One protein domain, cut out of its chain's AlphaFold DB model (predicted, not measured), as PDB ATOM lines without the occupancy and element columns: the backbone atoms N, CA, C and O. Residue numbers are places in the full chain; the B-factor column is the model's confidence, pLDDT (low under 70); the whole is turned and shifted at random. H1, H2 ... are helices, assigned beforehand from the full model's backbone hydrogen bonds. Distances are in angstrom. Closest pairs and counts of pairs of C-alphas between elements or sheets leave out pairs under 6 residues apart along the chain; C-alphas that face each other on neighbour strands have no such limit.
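This is residues 10 to 86 of the 346 residues of an uncharacterized protein of Bacteroides ovatus (UniProt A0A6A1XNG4). The longest helix, H1, makes one side of this rounded, all-helix domain; the shorter H2 sits in the middle, with one end at H1 and H5 side by side with it, running the opposite way. H4 packs across H1 near H1's first residues and makes a corner with H5, while H3 lies at the far side of the domain from H1. The printed part has 77 residues with five named helices, H1 to H5 in chain order, and no named strand; 49 of the 77 residues are in the helices. It is compact, with a radius of gyration of the C-alphas of 11.5 A, and spans 30 by 28 by 24 A.

Find C-alpha 10 at (219.271, 187.222, 148.919); from there H1, residues 10 to 24, runs 21.2 A to C-alpha 24 at (204.256, 187.506, 133.964). Next comes H2, residues 31 to 41, 15.1 A long. H3 is residues 48 to 53, 8.8 A long, and H4 is residues 67 to 75, 12.3 A long. H5, residues 77 to 84, is 10.4 A long and ends at C-alpha 84, at (222.411, 184.784, 134.121).

Start at H1: with residues 18 to 23 alone it touches H2, and the closest C-alphas, of Ser 19 and Pro 31, are 5.1 A apart. The two run opposite ways at a steep tilt of 65 degrees. With residues 11 to 14 alone H1 touches H4, at a steep tilt of 61 degrees, opposite ways; look at the C-alphas of Ala 11 and Leu 73, the closest, 6.0 A apart. H2 is the hub, touching H1, H3 and H5. H2 and H5 touch at a shallow tilt of 27 degrees, opposite ways, and their closest C-alphas, of Ser 32 and Cys 84, are 4.6 A apart. H2 and H3 form a helical hairpin at a shallow tilt of 25 degrees, opposite ways; they only just touch, with 3 pairs of C-alphas within 8 A, the closest those of Ser 41 and Val 51 at 6.0 A. H4 and H5 are close but not clearly touching and about perpendicular, at 85 degrees, with the C-alphas of Leu 73 and Val 80 closest at 6.5 A. H3 is apart from H1, H4 and H5. In the backbones of H1, H2, H3, H4 and H5, every O i to N i+4 pair is within hydrogen-bond range.

The two C-alphas farthest apart, those of Glu 10 and Ser 49, are 31.6 A apart. The printed part has no cut. The link from H3 to H4, residues 54 to 66, is long; that from H4 to H5 is tight, and the other two are short. The mean pLDDT of the printed part is 92.1, and no printed residue is under 70.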
ATOM      1  N   GLU A  10     219.919 185.952 149.216       94.25
ATOM      2  CA  GLU A  10     219.271 187.222 148.919       94.25
ATOM      3  C   GLU A  10     219.343 187.569 147.428       94.25
ATOM      4  O   GLU A  10     218.297 187.756 146.801       94.25
ATOM      5  N   ALA A  11     220.536 187.546 146.824       94.38
ATOM      6  CA  ALA A  11     220.703 187.776 145.390       94.38
ATOM      7  C   ALA A  11     219.908 186.758 144.556       94.38
ATOM      8  O   ALA A  11     219.215 187.131 143.609       94.38
ATOM      9  N   GLN A  12     219.914 185.481 144.949       91.25
ATOM     10  CA  GLN A  12     219.129 184.443 144.279       91.25
ATOM     11  C   GLN A  12     217.619 184.723 144.341       91.25
ATOM     12  O   GLN A  12     216.913 184.546 143.344       91.25
ATOM     13  N   ASN A  13     217.109 185.176 145.489       92.00
ATOM     14  CA  ASN A  13     215.701 185.545 145.640       92.00
ATOM     15  C   ASN A  13     215.331 186.738 144.751       92.00
ATOM     16  O   ASN A  13     214.254 186.737 144.149       92.00
ATOM     17  N   ILE A  14     216.227 187.719 144.616       95.44
ATOM     18  CA  ILE A  14     216.048 188.869 143.721       95.44
ATOM     19  C   ILE A  14     215.991 188.408 142.256       95.44
ATOM     20  O   ILE A  14     215.041 188.754 141.554       95.44
ATOM     21  N   VAL A  15     216.937 187.572 141.810       92.56
ATOM     22  CA  VAL A  15     216.967 187.007 140.443       92.56
ATOM     23  C   VAL A  15     215.685 186.227 140.127       92.56
ATOM     24  O   VAL A  15     215.110 186.368 139.044       92.56
ATOM     25  N   ASN A  16     215.198 185.423 141.077       89.25
ATOM     26  CA  ASN A  16     213.965 184.648 140.917       89.25
ATOM     27  C   ASN A  16     212.729 185.554 140.839       89.25
ATOM     28  O   ASN A  16     211.871 185.354 139.978       89.25
ATOM     29  N   LYS A  17     212.644 186.574 141.707       91.38
ATOM     30  CA  LYS A  17     211.567 187.574 141.682       91.38
ATOM     31  C   LYS A  17     211.538 188.307 140.341       91.38
ATOM     32  O   LYS A  17     210.473 188.394 139.731       91.38
ATOM     33  N   PHE A  18     212.694 188.778 139.874       93.62
ATOM     34  CA  PHE A  18     212.838 189.431 138.574       93.62
ATOM     35  C   PHE A  18     212.354 188.518 137.445       93.62
ATOM     36  O   PHE A  18     211.481 188.894 136.668       93.62
ATOM     37  N   SER A  19     212.850 187.277 137.411       89.56
ATOM     38  CA  SER A  19     212.503 186.306 136.371       89.56
ATOM     39  C   SER A  19     211.000 186.030 136.308       89.56
ATOM     40  O   SER A  19     210.420 186.010 135.224       89.56
ATOM     41  N   ASN A  20     210.349 185.879 137.464       87.19
ATOM     42  CA  ASN A  20     208.901 185.698 137.546       87.19
ATOM     43  C   ASN A  20     208.129 186.932 137.049       87.19
ATOM     44  O   ASN A  20     207.127 186.773 136.350       87.19
ATOM     45  N   SER A  21     208.599 188.143 137.370       89.94
ATOM     46  CA  SER A  21     207.982 189.390 136.897       89.94
ATOM     47  C   SER A  21     208.035 189.496 135.372       89.94
ATOM     48  O   SER A  21     206.994 189.627 134.724       89.94
ATOM     49  N   ILE A  22     209.220 189.318 134.782       90.31
ATOM     50  CA  ILE A  22     209.419 189.364 133.327       90.31
ATOM     51  C   ILE A  22     208.549 188.328 132.608       90.31
ATOM     52  O   ILE A  22     207.897 188.651 131.612       90.31
ATOM     53  N   TRP A  23     208.459 187.104 133.142       83.62
ATOM     54  CA  TRP A  23     207.557 186.092 132.593       83.62
ATOM     55  C   TRP A  23     206.088 186.504 132.665       83.62
ATOM     56  O   TRP A  23     205.362 186.322 131.688       83.62
ATOM     57  N   SER A  24     205.647 187.072 133.789       84.56
ATOM     58  CA  SER A  24     204.256 187.506 133.964       84.56
ATOM     59  C   SER A  24     203.852 188.627 133.001       84.56
ATOM     60  O   SER A  24     202.700 188.687 132.581       84.56
ATOM     61  N   LYS A  25     204.815 189.463 132.590       86.88
ATOM     62  CA  LYS A  25     204.632 190.541 131.609       86.88
ATOM     63  C   LYS A  25     204.654 190.059 130.153       86.88
ATOM     64  O   LYS A  25     204.392 190.846 129.250       86.88
ATOM     65  N   GLY A  26     204.931 188.776 129.913       78.62
ATOM     66  CA  GLY A  26     204.870 188.178 128.579       78.62
ATOM     67  C   GLY A  26     206.055 188.517 127.674       78.62
ATOM     68  O   GLY A  26     205.925 188.411 126.455       78.62
ATOM     69  N   PHE A  27     207.207 188.899 128.235       77.62
ATOM     70  CA  PHE A  27     208.421 189.093 127.439       77.62
ATOM     71  C   PHE A  27     208.803 187.805 126.693       77.62
ATOM     72  O   PHE A  27     208.761 186.698 127.238       77.62
ATOM     73  N   TYR A  28     209.202 187.960 125.430       71.56
ATOM     74  CA  TYR A  28     209.592 186.841 124.569       71.56
ATOM     75  C   TYR A  28     211.015 186.336 124.847       71.56
ATOM     76  O   TYR A  28     211.309 185.161 124.617       71.56
ATOM     77  N   HIS A  29     211.902 187.210 125.329       77.06
ATOM     78  CA  HIS A  29     213.299 186.883 125.610       77.06
ATOM     79  C   HIS A  29     213.473 186.237 126.992       77.06
ATOM     80  O   HIS A  29     212.640 186.400 127.882       77.06
ATOM     81  N   SER A  30     214.563 185.483 127.175       83.00
ATOM     82  CA  SER A  30     214.894 184.895 128.479       83.00
ATOM     83  C   SER A  30     215.102 186.007 129.519       83.00
ATOM     84  O   SER A  30     215.905 186.913 129.267       83.00
ATOM     85  N   PRO A  31     214.463 185.929 130.704       88.94
ATOM     86  CA  PRO A  31     214.699 186.882 131.779       88.94
ATOM     87  C   PRO A  31     216.157 186.951 132.218       88.94
ATOM     88  O   PRO A  31     216.599 188.008 132.650       88.94
ATOM     89  N   SER A  32     216.922 185.864 132.079       88.56
ATOM     90  CA  SER A  32     218.345 185.902 132.408       88.56
ATOM     91  C   SER A  32     219.141 186.773 131.449       88.56
ATOM     92  O   SER A  32     220.000 187.526 131.893       88.56
ATOM     93  N   ILE A  33     218.853 186.694 130.144       89.44
ATOM     94  CA  ILE A  33     219.517 187.547 129.150       89.44
ATOM     95  C   ILE A  33     219.159 189.007 129.427       89.44
ATOM     96  O   ILE A  33     220.049 189.852 129.443       89.44
ATOM     97  N   ILE A  34     217.883 189.285 129.723       93.25
ATOM     98  CA  ILE A  34     217.421 190.636 130.059       93.25
ATOM     99  C   ILE A  34     218.139 191.160 131.306       93.25
ATOM    100  O   ILE A  34     218.698 192.255 131.277       93.25
ATOM    101  N   LEU A  35     218.171 190.379 132.392       95.31
ATOM    102  CA  LEU A  35     218.833 190.777 133.635       95.31
ATOM    103  C   LEU A  35     220.332 190.998 133.427       95.31
ATOM    104  O   LEU A  35     220.860 192.021 133.857       95.31
ATOM    105  N   GLY A  36     221.007 190.063 132.757       95.06
ATOM    106  CA  GLY A  36     222.442 190.124 132.503       95.06
ATOM    107  C   GLY A  36     222.834 191.320 131.634       95.06
ATOM    108  O   GLY A  36     223.740 192.063 132.003       95.06
ATOM    109  N   ALA A  37     222.120 191.550 130.527       96.06
ATOM    110  CA  ALA A  37     222.356 192.687 129.637       96.06
ATOM    111  C   ALA A  37     222.043 194.024 130.324       96.06
ATOM    112  O   ALA A  37     222.848 194.955 130.268       96.06
ATOM    113  N   SER A  38     220.916 194.107 131.038       97.06
ATOM    114  CA  SER A  38     220.525 195.321 131.760       97.06
ATOM    115  C   SER A  38     221.519 195.642 132.875       97.06
ATOM    116  O   SER A  38     221.992 196.771 132.965       97.06
ATOM    117  N   LEU A  39     221.923 194.654 133.681       97.25
ATOM    118  CA  LEU A  39     222.917 194.857 134.736       97.25
ATOM    119  C   LEU A  39     224.277 195.267 134.156       97.25
ATOM    120  O   LEU A  39     224.878 196.218 134.663       97.25
ATOM    121  N   TYR A  40     224.722 194.616 133.074       97.38
ATOM    122  CA  TYR A  40     225.932 195.000 132.341       97.38
ATOM    123  C   TYR A  40     225.870 196.454 131.874       97.38
ATOM    124  O   TYR A  40     226.817 197.196 132.106       97.38
ATOM    125  N   SER A  41     224.745 196.901 131.304       96.94
ATOM    126  CA  SER A  41     224.584 198.279 130.815       96.94
ATOM    127  C   SER A  41     224.738 199.348 131.908       96.94
ATOM    128  O   SER A  41     225.108 200.482 131.617       96.94
ATOM    129  N   THR A  42     224.513 198.990 133.180       94.06
ATOM    130  CA  THR A  42     224.719 199.901 134.319       94.06
ATOM    131  C   THR A  42     226.170 199.973 134.805       94.06
ATOM    132  O   THR A  42     226.474 200.769 135.697       94.06
ATOM    133  N   ASN A  43     227.059 199.133 134.269       91.88
ATOM    134  CA  ASN A  43     228.469 199.106 134.630       91.88
ATOM    135  C   ASN A  43     229.214 200.266 133.936       91.88
ATOM    136  O   ASN A  43     229.141 200.373 132.712       91.88
ATOM    137  N   PRO A  44     229.984 201.100 134.661       90.25
ATOM    138  CA  PRO A  44     230.768 202.182 134.057       90.25
ATOM    139  C   PRO A  44     231.749 201.728 132.967       90.25
ATOM    140  O   PRO A  44     232.084 202.510 132.084       90.25
ATOM    141  N   ASN A  45     232.200 200.471 133.023       90.56
ATOM    142  CA  ASN A  45     233.141 199.889 132.065       90.56
ATOM    143  C   ASN A  45     232.446 199.121 130.925       90.56
ATOM    144  O   ASN A  45     233.110 198.401 130.176       90.56
ATOM    145  N   ALA A  46     231.119 199.220 130.803       94.38
ATOM    146  CA  ALA A  46     230.380 198.573 129.729       94.38
ATOM    147  C   ALA A  46     230.805 199.125 128.362       94.38
ATOM    148  O   ALA A  46     230.841 200.336 128.134       94.38
ATOM    149  N   LYS A  47     231.105 198.228 127.419       95.19
ATOM    150  CA  LYS A  47     231.427 198.606 126.042       95.19
ATOM    151  C   LYS A  47     230.149 199.072 125.349       95.19
ATOM    152  O   LYS A  47     229.199 198.301 125.220       95.19
ATOM    153  N   SER A  48     230.135 200.307 124.852       95.94
ATOM    154  CA  SER A  48     228.964 200.876 124.168       95.94
ATOM    155  C   SER A  48     228.539 200.072 122.936       95.94
ATOM    156  O   SER A  48     227.348 199.967 122.658       95.94
ATOM    157  N   SER A  49     229.498 199.466 122.227       95.19
ATOM    158  CA  SER A  49     229.223 198.561 121.108       95.19
ATOM    159  C   SER A  49     228.429 197.332 121.548       95.19
ATOM    160  O   SER A  49     227.453 196.992 120.898       95.19
ATOM    161  N   VAL A  50     228.788 196.711 122.673       95.94
ATOM    162  CA  VAL A  50     228.084 195.541 123.226       95.94
ATOM    163  C   VAL A  50     226.678 195.917 123.693       95.94
ATOM    164  O   VAL A  50     225.727 195.203 123.396       95.94
ATOM    165  N   VAL A  51     226.539 197.053 124.387       96.81
ATOM    166  CA  VAL A  51     225.239 197.562 124.858       96.81
ATOM    167  C   VAL A  51     224.282 197.761 123.684       96.81
ATOM    168  O   VAL A  51     223.180 197.224 123.713       96.81
ATOM    169  N   LYS A  52     224.738 198.432 122.618       96.38
ATOM    170  CA  LYS A  52     223.931 198.715 121.425       96.38
ATOM    171  C   LYS A  52     223.370 197.453 120.764       96.38
ATOM    172  O   LYS A  52     222.209 197.435 120.365       96.38
ATOM    173  N   GLU A  53     224.174 196.399 120.635       95.19
ATOM    174  CA  GLU A  53     223.723 195.139 120.018       95.19
ATOM    175  C   GLU A  53     222.701 194.385 120.887       95.19
ATOM    176  O   GLU A  53     221.971 193.524 120.396       95.19
ATOM    177  N   LEU A  54     222.622 194.725 122.177       94.81
ATOM    178  CA  LEU A  54     221.707 194.126 123.141       94.81
ATOM    179  C   LEU A  54     220.548 195.046 123.547       94.81
ATOM    180  O   LEU A  54     219.795 194.665 124.439       94.81
ATOM    181  N   ASP A  55     220.340 196.190 122.886       93.50
ATOM    182  CA  ASP A  55     219.297 197.171 123.239       93.50
ATOM    183  C   ASP A  55     217.904 196.533 123.403       93.50
ATOM    184  O   ASP A  55     217.185 196.835 124.351       93.50
ATOM    185  N   ASN A  56     217.543 195.567 122.547       90.62
ATOM    186  CA  ASN A  56     216.251 194.862 122.618       90.62
ATOM    187  C   ASN A  56     216.083 193.963 123.862       90.62
ATOM    188  O   ASN A  56     214.985 193.474 124.132       90.62
ATOM    189  N   TYR A  57     217.165 193.708 124.595       91.56
ATOM    190  CA  TYR A  57     217.187 192.926 125.830       91.56
ATOM    191  C   TYR A  57     217.359 193.808 127.070       91.56
ATOM    192  O   TYR A  57     217.270 193.295 128.182       91.56
ATOM    193  N   ILE A  58     217.624 195.105 126.909       94.50
ATOM    194  CA  ILE A  58     217.917 196.011 128.018       94.50
ATOM    195  C   ILE A  58     216.637 196.724 128.452       94.50
ATOM    196  O   ILE A  58     215.912 197.291 127.639       94.50
ATOM    197  N   ILE A  59     216.379 196.713 129.758       94.50
ATOM    198  CA  ILE A  59     215.297 197.470 130.395       94.50
ATOM    199  C   ILE A  59     215.852 198.312 131.545       94.50
ATOM    200  O   ILE A  59     216.932 198.025 132.074       94.50
ATOM    201  N   ASP A  60     215.098 199.319 131.988       94.44
ATOM    202  CA  ASP A  60     215.415 199.985 133.250       94.44
ATOM    203  C   ASP A  60     215.103 199.039 134.418       94.44
ATOM    204  O   ASP A  60     213.948 198.751 134.733       94.44
ATOM    205  N   LEU A  61     216.152 198.560 135.096       95.25
ATOM    206  CA  LEU A  61     216.022 197.665 136.248       95.25
ATOM    207  C   LEU A  61     215.142 198.249 137.365       95.25
ATOM    208  O   LEU A  61     214.561 197.479 138.130       95.25
ATOM    209  N   LYS A  62     215.011 199.580 137.461       94.75
ATOM    210  CA  LYS A  62     214.169 200.246 138.469       94.75
ATOM    211  C   LYS A  62     212.671 200.029 138.253       94.75
ATOM    212  O   LYS A  62     211.897 200.241 139.183       94.75
ATOM    213  N   GLU A  63     212.258 199.592 137.066       92.06
ATOM    214  CA  GLU A  63     210.865 199.224 136.793       92.06
ATOM    215  C   GLU A  63     210.468 197.890 137.452       92.06
ATOM    216  O   GLU A  63     209.280 197.631 137.655       92.06
ATOM    217  N   GLU A  64     211.447 197.051 137.818       92.81
ATOM    218  CA  GLU A  64     211.225 195.710 138.382       92.81
ATOM    219  C   GLU A  64     211.795 195.533 139.798       92.81
ATOM    220  O   GLU A  64     211.303 194.711 140.581       92.81
ATOM    221  N   LEU A  65     212.854 196.274 140.132       95.88
ATOM    222  CA  LEU A  65     213.658 196.104 141.341       95.88
ATOM    223  C   LEU A  65     213.807 197.424 142.103       95.88
ATOM    224  O   LEU A  65     213.903 198.499 141.512       95.88
ATOM    225  N   SER A  66     213.873 197.349 143.435       96.81
ATOM    226  CA  SER A  66     214.233 198.520 144.244       96.81
ATOM    227  C   SER A  66     215.720 198.868 144.085       96.81
ATOM    228  O   SER A  66     216.528 198.025 143.696       96.81
ATOM    229  N   SER A  67     216.106 200.098 144.443       96.25
ATOM    230  CA  SER A  67     217.519 200.517 144.400       96.25
ATOM    231  C   SER A  67     218.413 199.614 145.261       96.25
ATOM    232  O   SER A  67     219.456 199.175 144.795       96.25
ATOM    233  N   GLU A  68     217.952 199.245 146.460       97.31
ATOM    234  CA  GLU A  68     218.645 198.304 147.350       97.31
ATOM    235  C   GLU A  68     218.853 196.930 146.692       97.31
ATOM    236  O   GLU A  68     219.944 196.368 146.746       97.31
ATOM    237  N   GLN A  69     217.834 196.410 145.998       97.38
ATOM    238  CA  GLN A  69     217.949 195.142 145.275       97.38
ATOM    239  C   GLN A  69     218.971 195.224 144.136       97.38
ATOM    240  O   GLN A  69     219.741 194.287 143.936       97.38
ATOM    241  N   ILE A  70     219.003 196.339 143.403       97.06
ATOM    242  CA  ILE A  70     219.993 196.570 142.343       97.06
ATOM    243  C   ILE A  70     221.405 196.639 142.936       97.06
ATOM    244  O   ILE A  70     222.326 196.050 142.372       97.06
ATOM    245  N   ASP A  71     221.583 197.306 144.077       96.81
ATOM    246  CA  ASP A  71     222.880 197.415 144.748       96.81
ATOM    247  C   ASP A  71     223.389 196.050 145.233       96.81
ATOM    248  O   ASP A  71     224.564 195.736 145.048       96.81
ATOM    249  N   ILE A  72     222.508 195.184 145.749       97.19
ATOM    250  CA  ILE A  72     222.852 193.792 146.086       97.19
ATOM    251  C   ILE A  72     223.354 193.039 144.845       97.19
ATOM    252  O   ILE A  72     224.414 192.410 144.890       97.19
ATOM    253  N   LEU A  73     222.647 193.139 143.712       96.81
ATOM    254  CA  LEU A  73     223.075 192.485 142.471       96.81
ATOM    255  C   LEU A  73     224.414 193.030 141.954       96.81
ATOM    256  O   LEU A  73     225.231 192.263 141.450       96.81
ATOM    257  N   LYS A  74     224.666 194.337 142.094       95.81
ATOM    258  CA  LYS A  74     225.945 194.963 141.726       95.81
ATOM    259  C   LYS A  74     227.091 194.532 142.642       95.81
ATOM    260  O   LYS A  74     228.193 194.296 142.154       95.81
ATOM    261  N   ASN A  75     226.842 194.372 143.939       95.69
ATOM    262  CA  ASN A  75     227.847 193.880 144.885       95.69
ATOM    263  C   ASN A  75     228.263 192.428 144.588       95.69
ATOM    264  O   ASN A  75     229.403 192.046 144.845       95.69
ATOM    265  N   GLU A  76     227.375 191.635 143.981       95.19
ATOM    266  CA  GLU A  76     227.647 190.269 143.517       95.19
ATOM    267  C   GLU A  76     227.783 190.161 141.986       95.19
ATOM    268  O   GLU A  76     227.632 189.072 141.426       95.19
ATOM    269  N   TYR A  77     228.104 191.266 141.299       94.81
ATOM    270  CA  TYR A  77     228.020 191.406 139.838       94.81
ATOM    271  C   TYR A  77     228.563 190.205 139.058       94.81
ATOM    272  O   TYR A  77     227.860 189.637 138.224       94.81
ATOM    273  N   ARG A  78     229.794 189.770 139.359       93.69
ATOM    274  CA  ARG A  78     230.424 188.626 138.681       93.69
ATOM    275  C   ARG A  78     229.571 187.362 138.782       93.69
ATOM    276  O   ARG A  78     229.350 186.693 137.777       93.69
ATOM    277  N   ASN A  79     229.098 187.033 139.981       93.19
ATOM    278  CA  ASN A  79     228.311 185.824 140.206       93.19
ATOM    279  C   ASN A  79     226.915 185.943 139.586       93.19
ATOM    280  O   ASN A  79     226.402 184.954 139.068       93.19
ATOM    281  N   VAL A  80     226.324 187.143 139.591       93.94
ATOM    282  CA  VAL A  80     225.027 187.406 138.949       93.94
ATOM    283  C   VAL A  80     225.126 187.241 137.438       93.94
ATOM    284  O   VAL A  80     224.318 186.516 136.867       93.94
ATOM    285  N   ILE A  81     226.133 187.835 136.789       94.06
ATOM    286  CA  ILE A  81     226.359 187.676 135.347       94.06
ATOM    287  C   ILE A  81     226.609 186.207 134.994       94.06
ATOM    288  O   ILE A  81     225.944 185.679 134.103       94.06
ATOM    289  N   LEU A  82     227.499 185.523 135.722       90.56
ATOM    290  CA  LEU A  82     227.753 184.096 135.504       90.56
ATOM    291  C   LEU A  82     226.480 183.264 135.662       90.56
ATOM    292  O   LEU A  82     226.247 182.386 134.848       90.56
ATOM    293  N   SER A  83     225.634 183.559 136.653       88.56
ATOM    294  CA  SER A  83     224.353 182.872 136.847       88.56
ATOM    295  C   SER A  83     223.336 183.173 135.740       88.56
ATOM    296  O   SER A  83     222.585 182.282 135.347       88.56
ATOM    297  N   CYS A  84     223.314 184.399 135.207       88.75
ATOM    298  CA  CYS A  84     222.411 184.784 134.121       88.75
ATOM    299  C   CYS A  84     222.708 184.002 132.836       88.75
ATOM    300  O   CYS A  84     221.792 183.554 132.149       88.75
ATOM    301  N   PHE A  85     223.983 183.803 132.523       86.62
ATOM    302  CA  PHE A  85     224.395 183.054 131.335       86.62
ATOM    303  C   PHE A  85     224.831 181.625 131.666       86.62
ATOM    304  O   PHE A  85     225.410 180.940 130.823       86.62
ATOM    305  N   ASP A  86     224.522 181.156 132.880       79.31
ATOM    306  CA  ASP A  86     224.731 179.768 133.246       79.31
ATOM    307  C   ASP A  86     223.735 178.916 132.466       79.31
ATOM    308  O   ASP A  86     222.516 178.962 132.669       79.31
TER     309      ASP A  86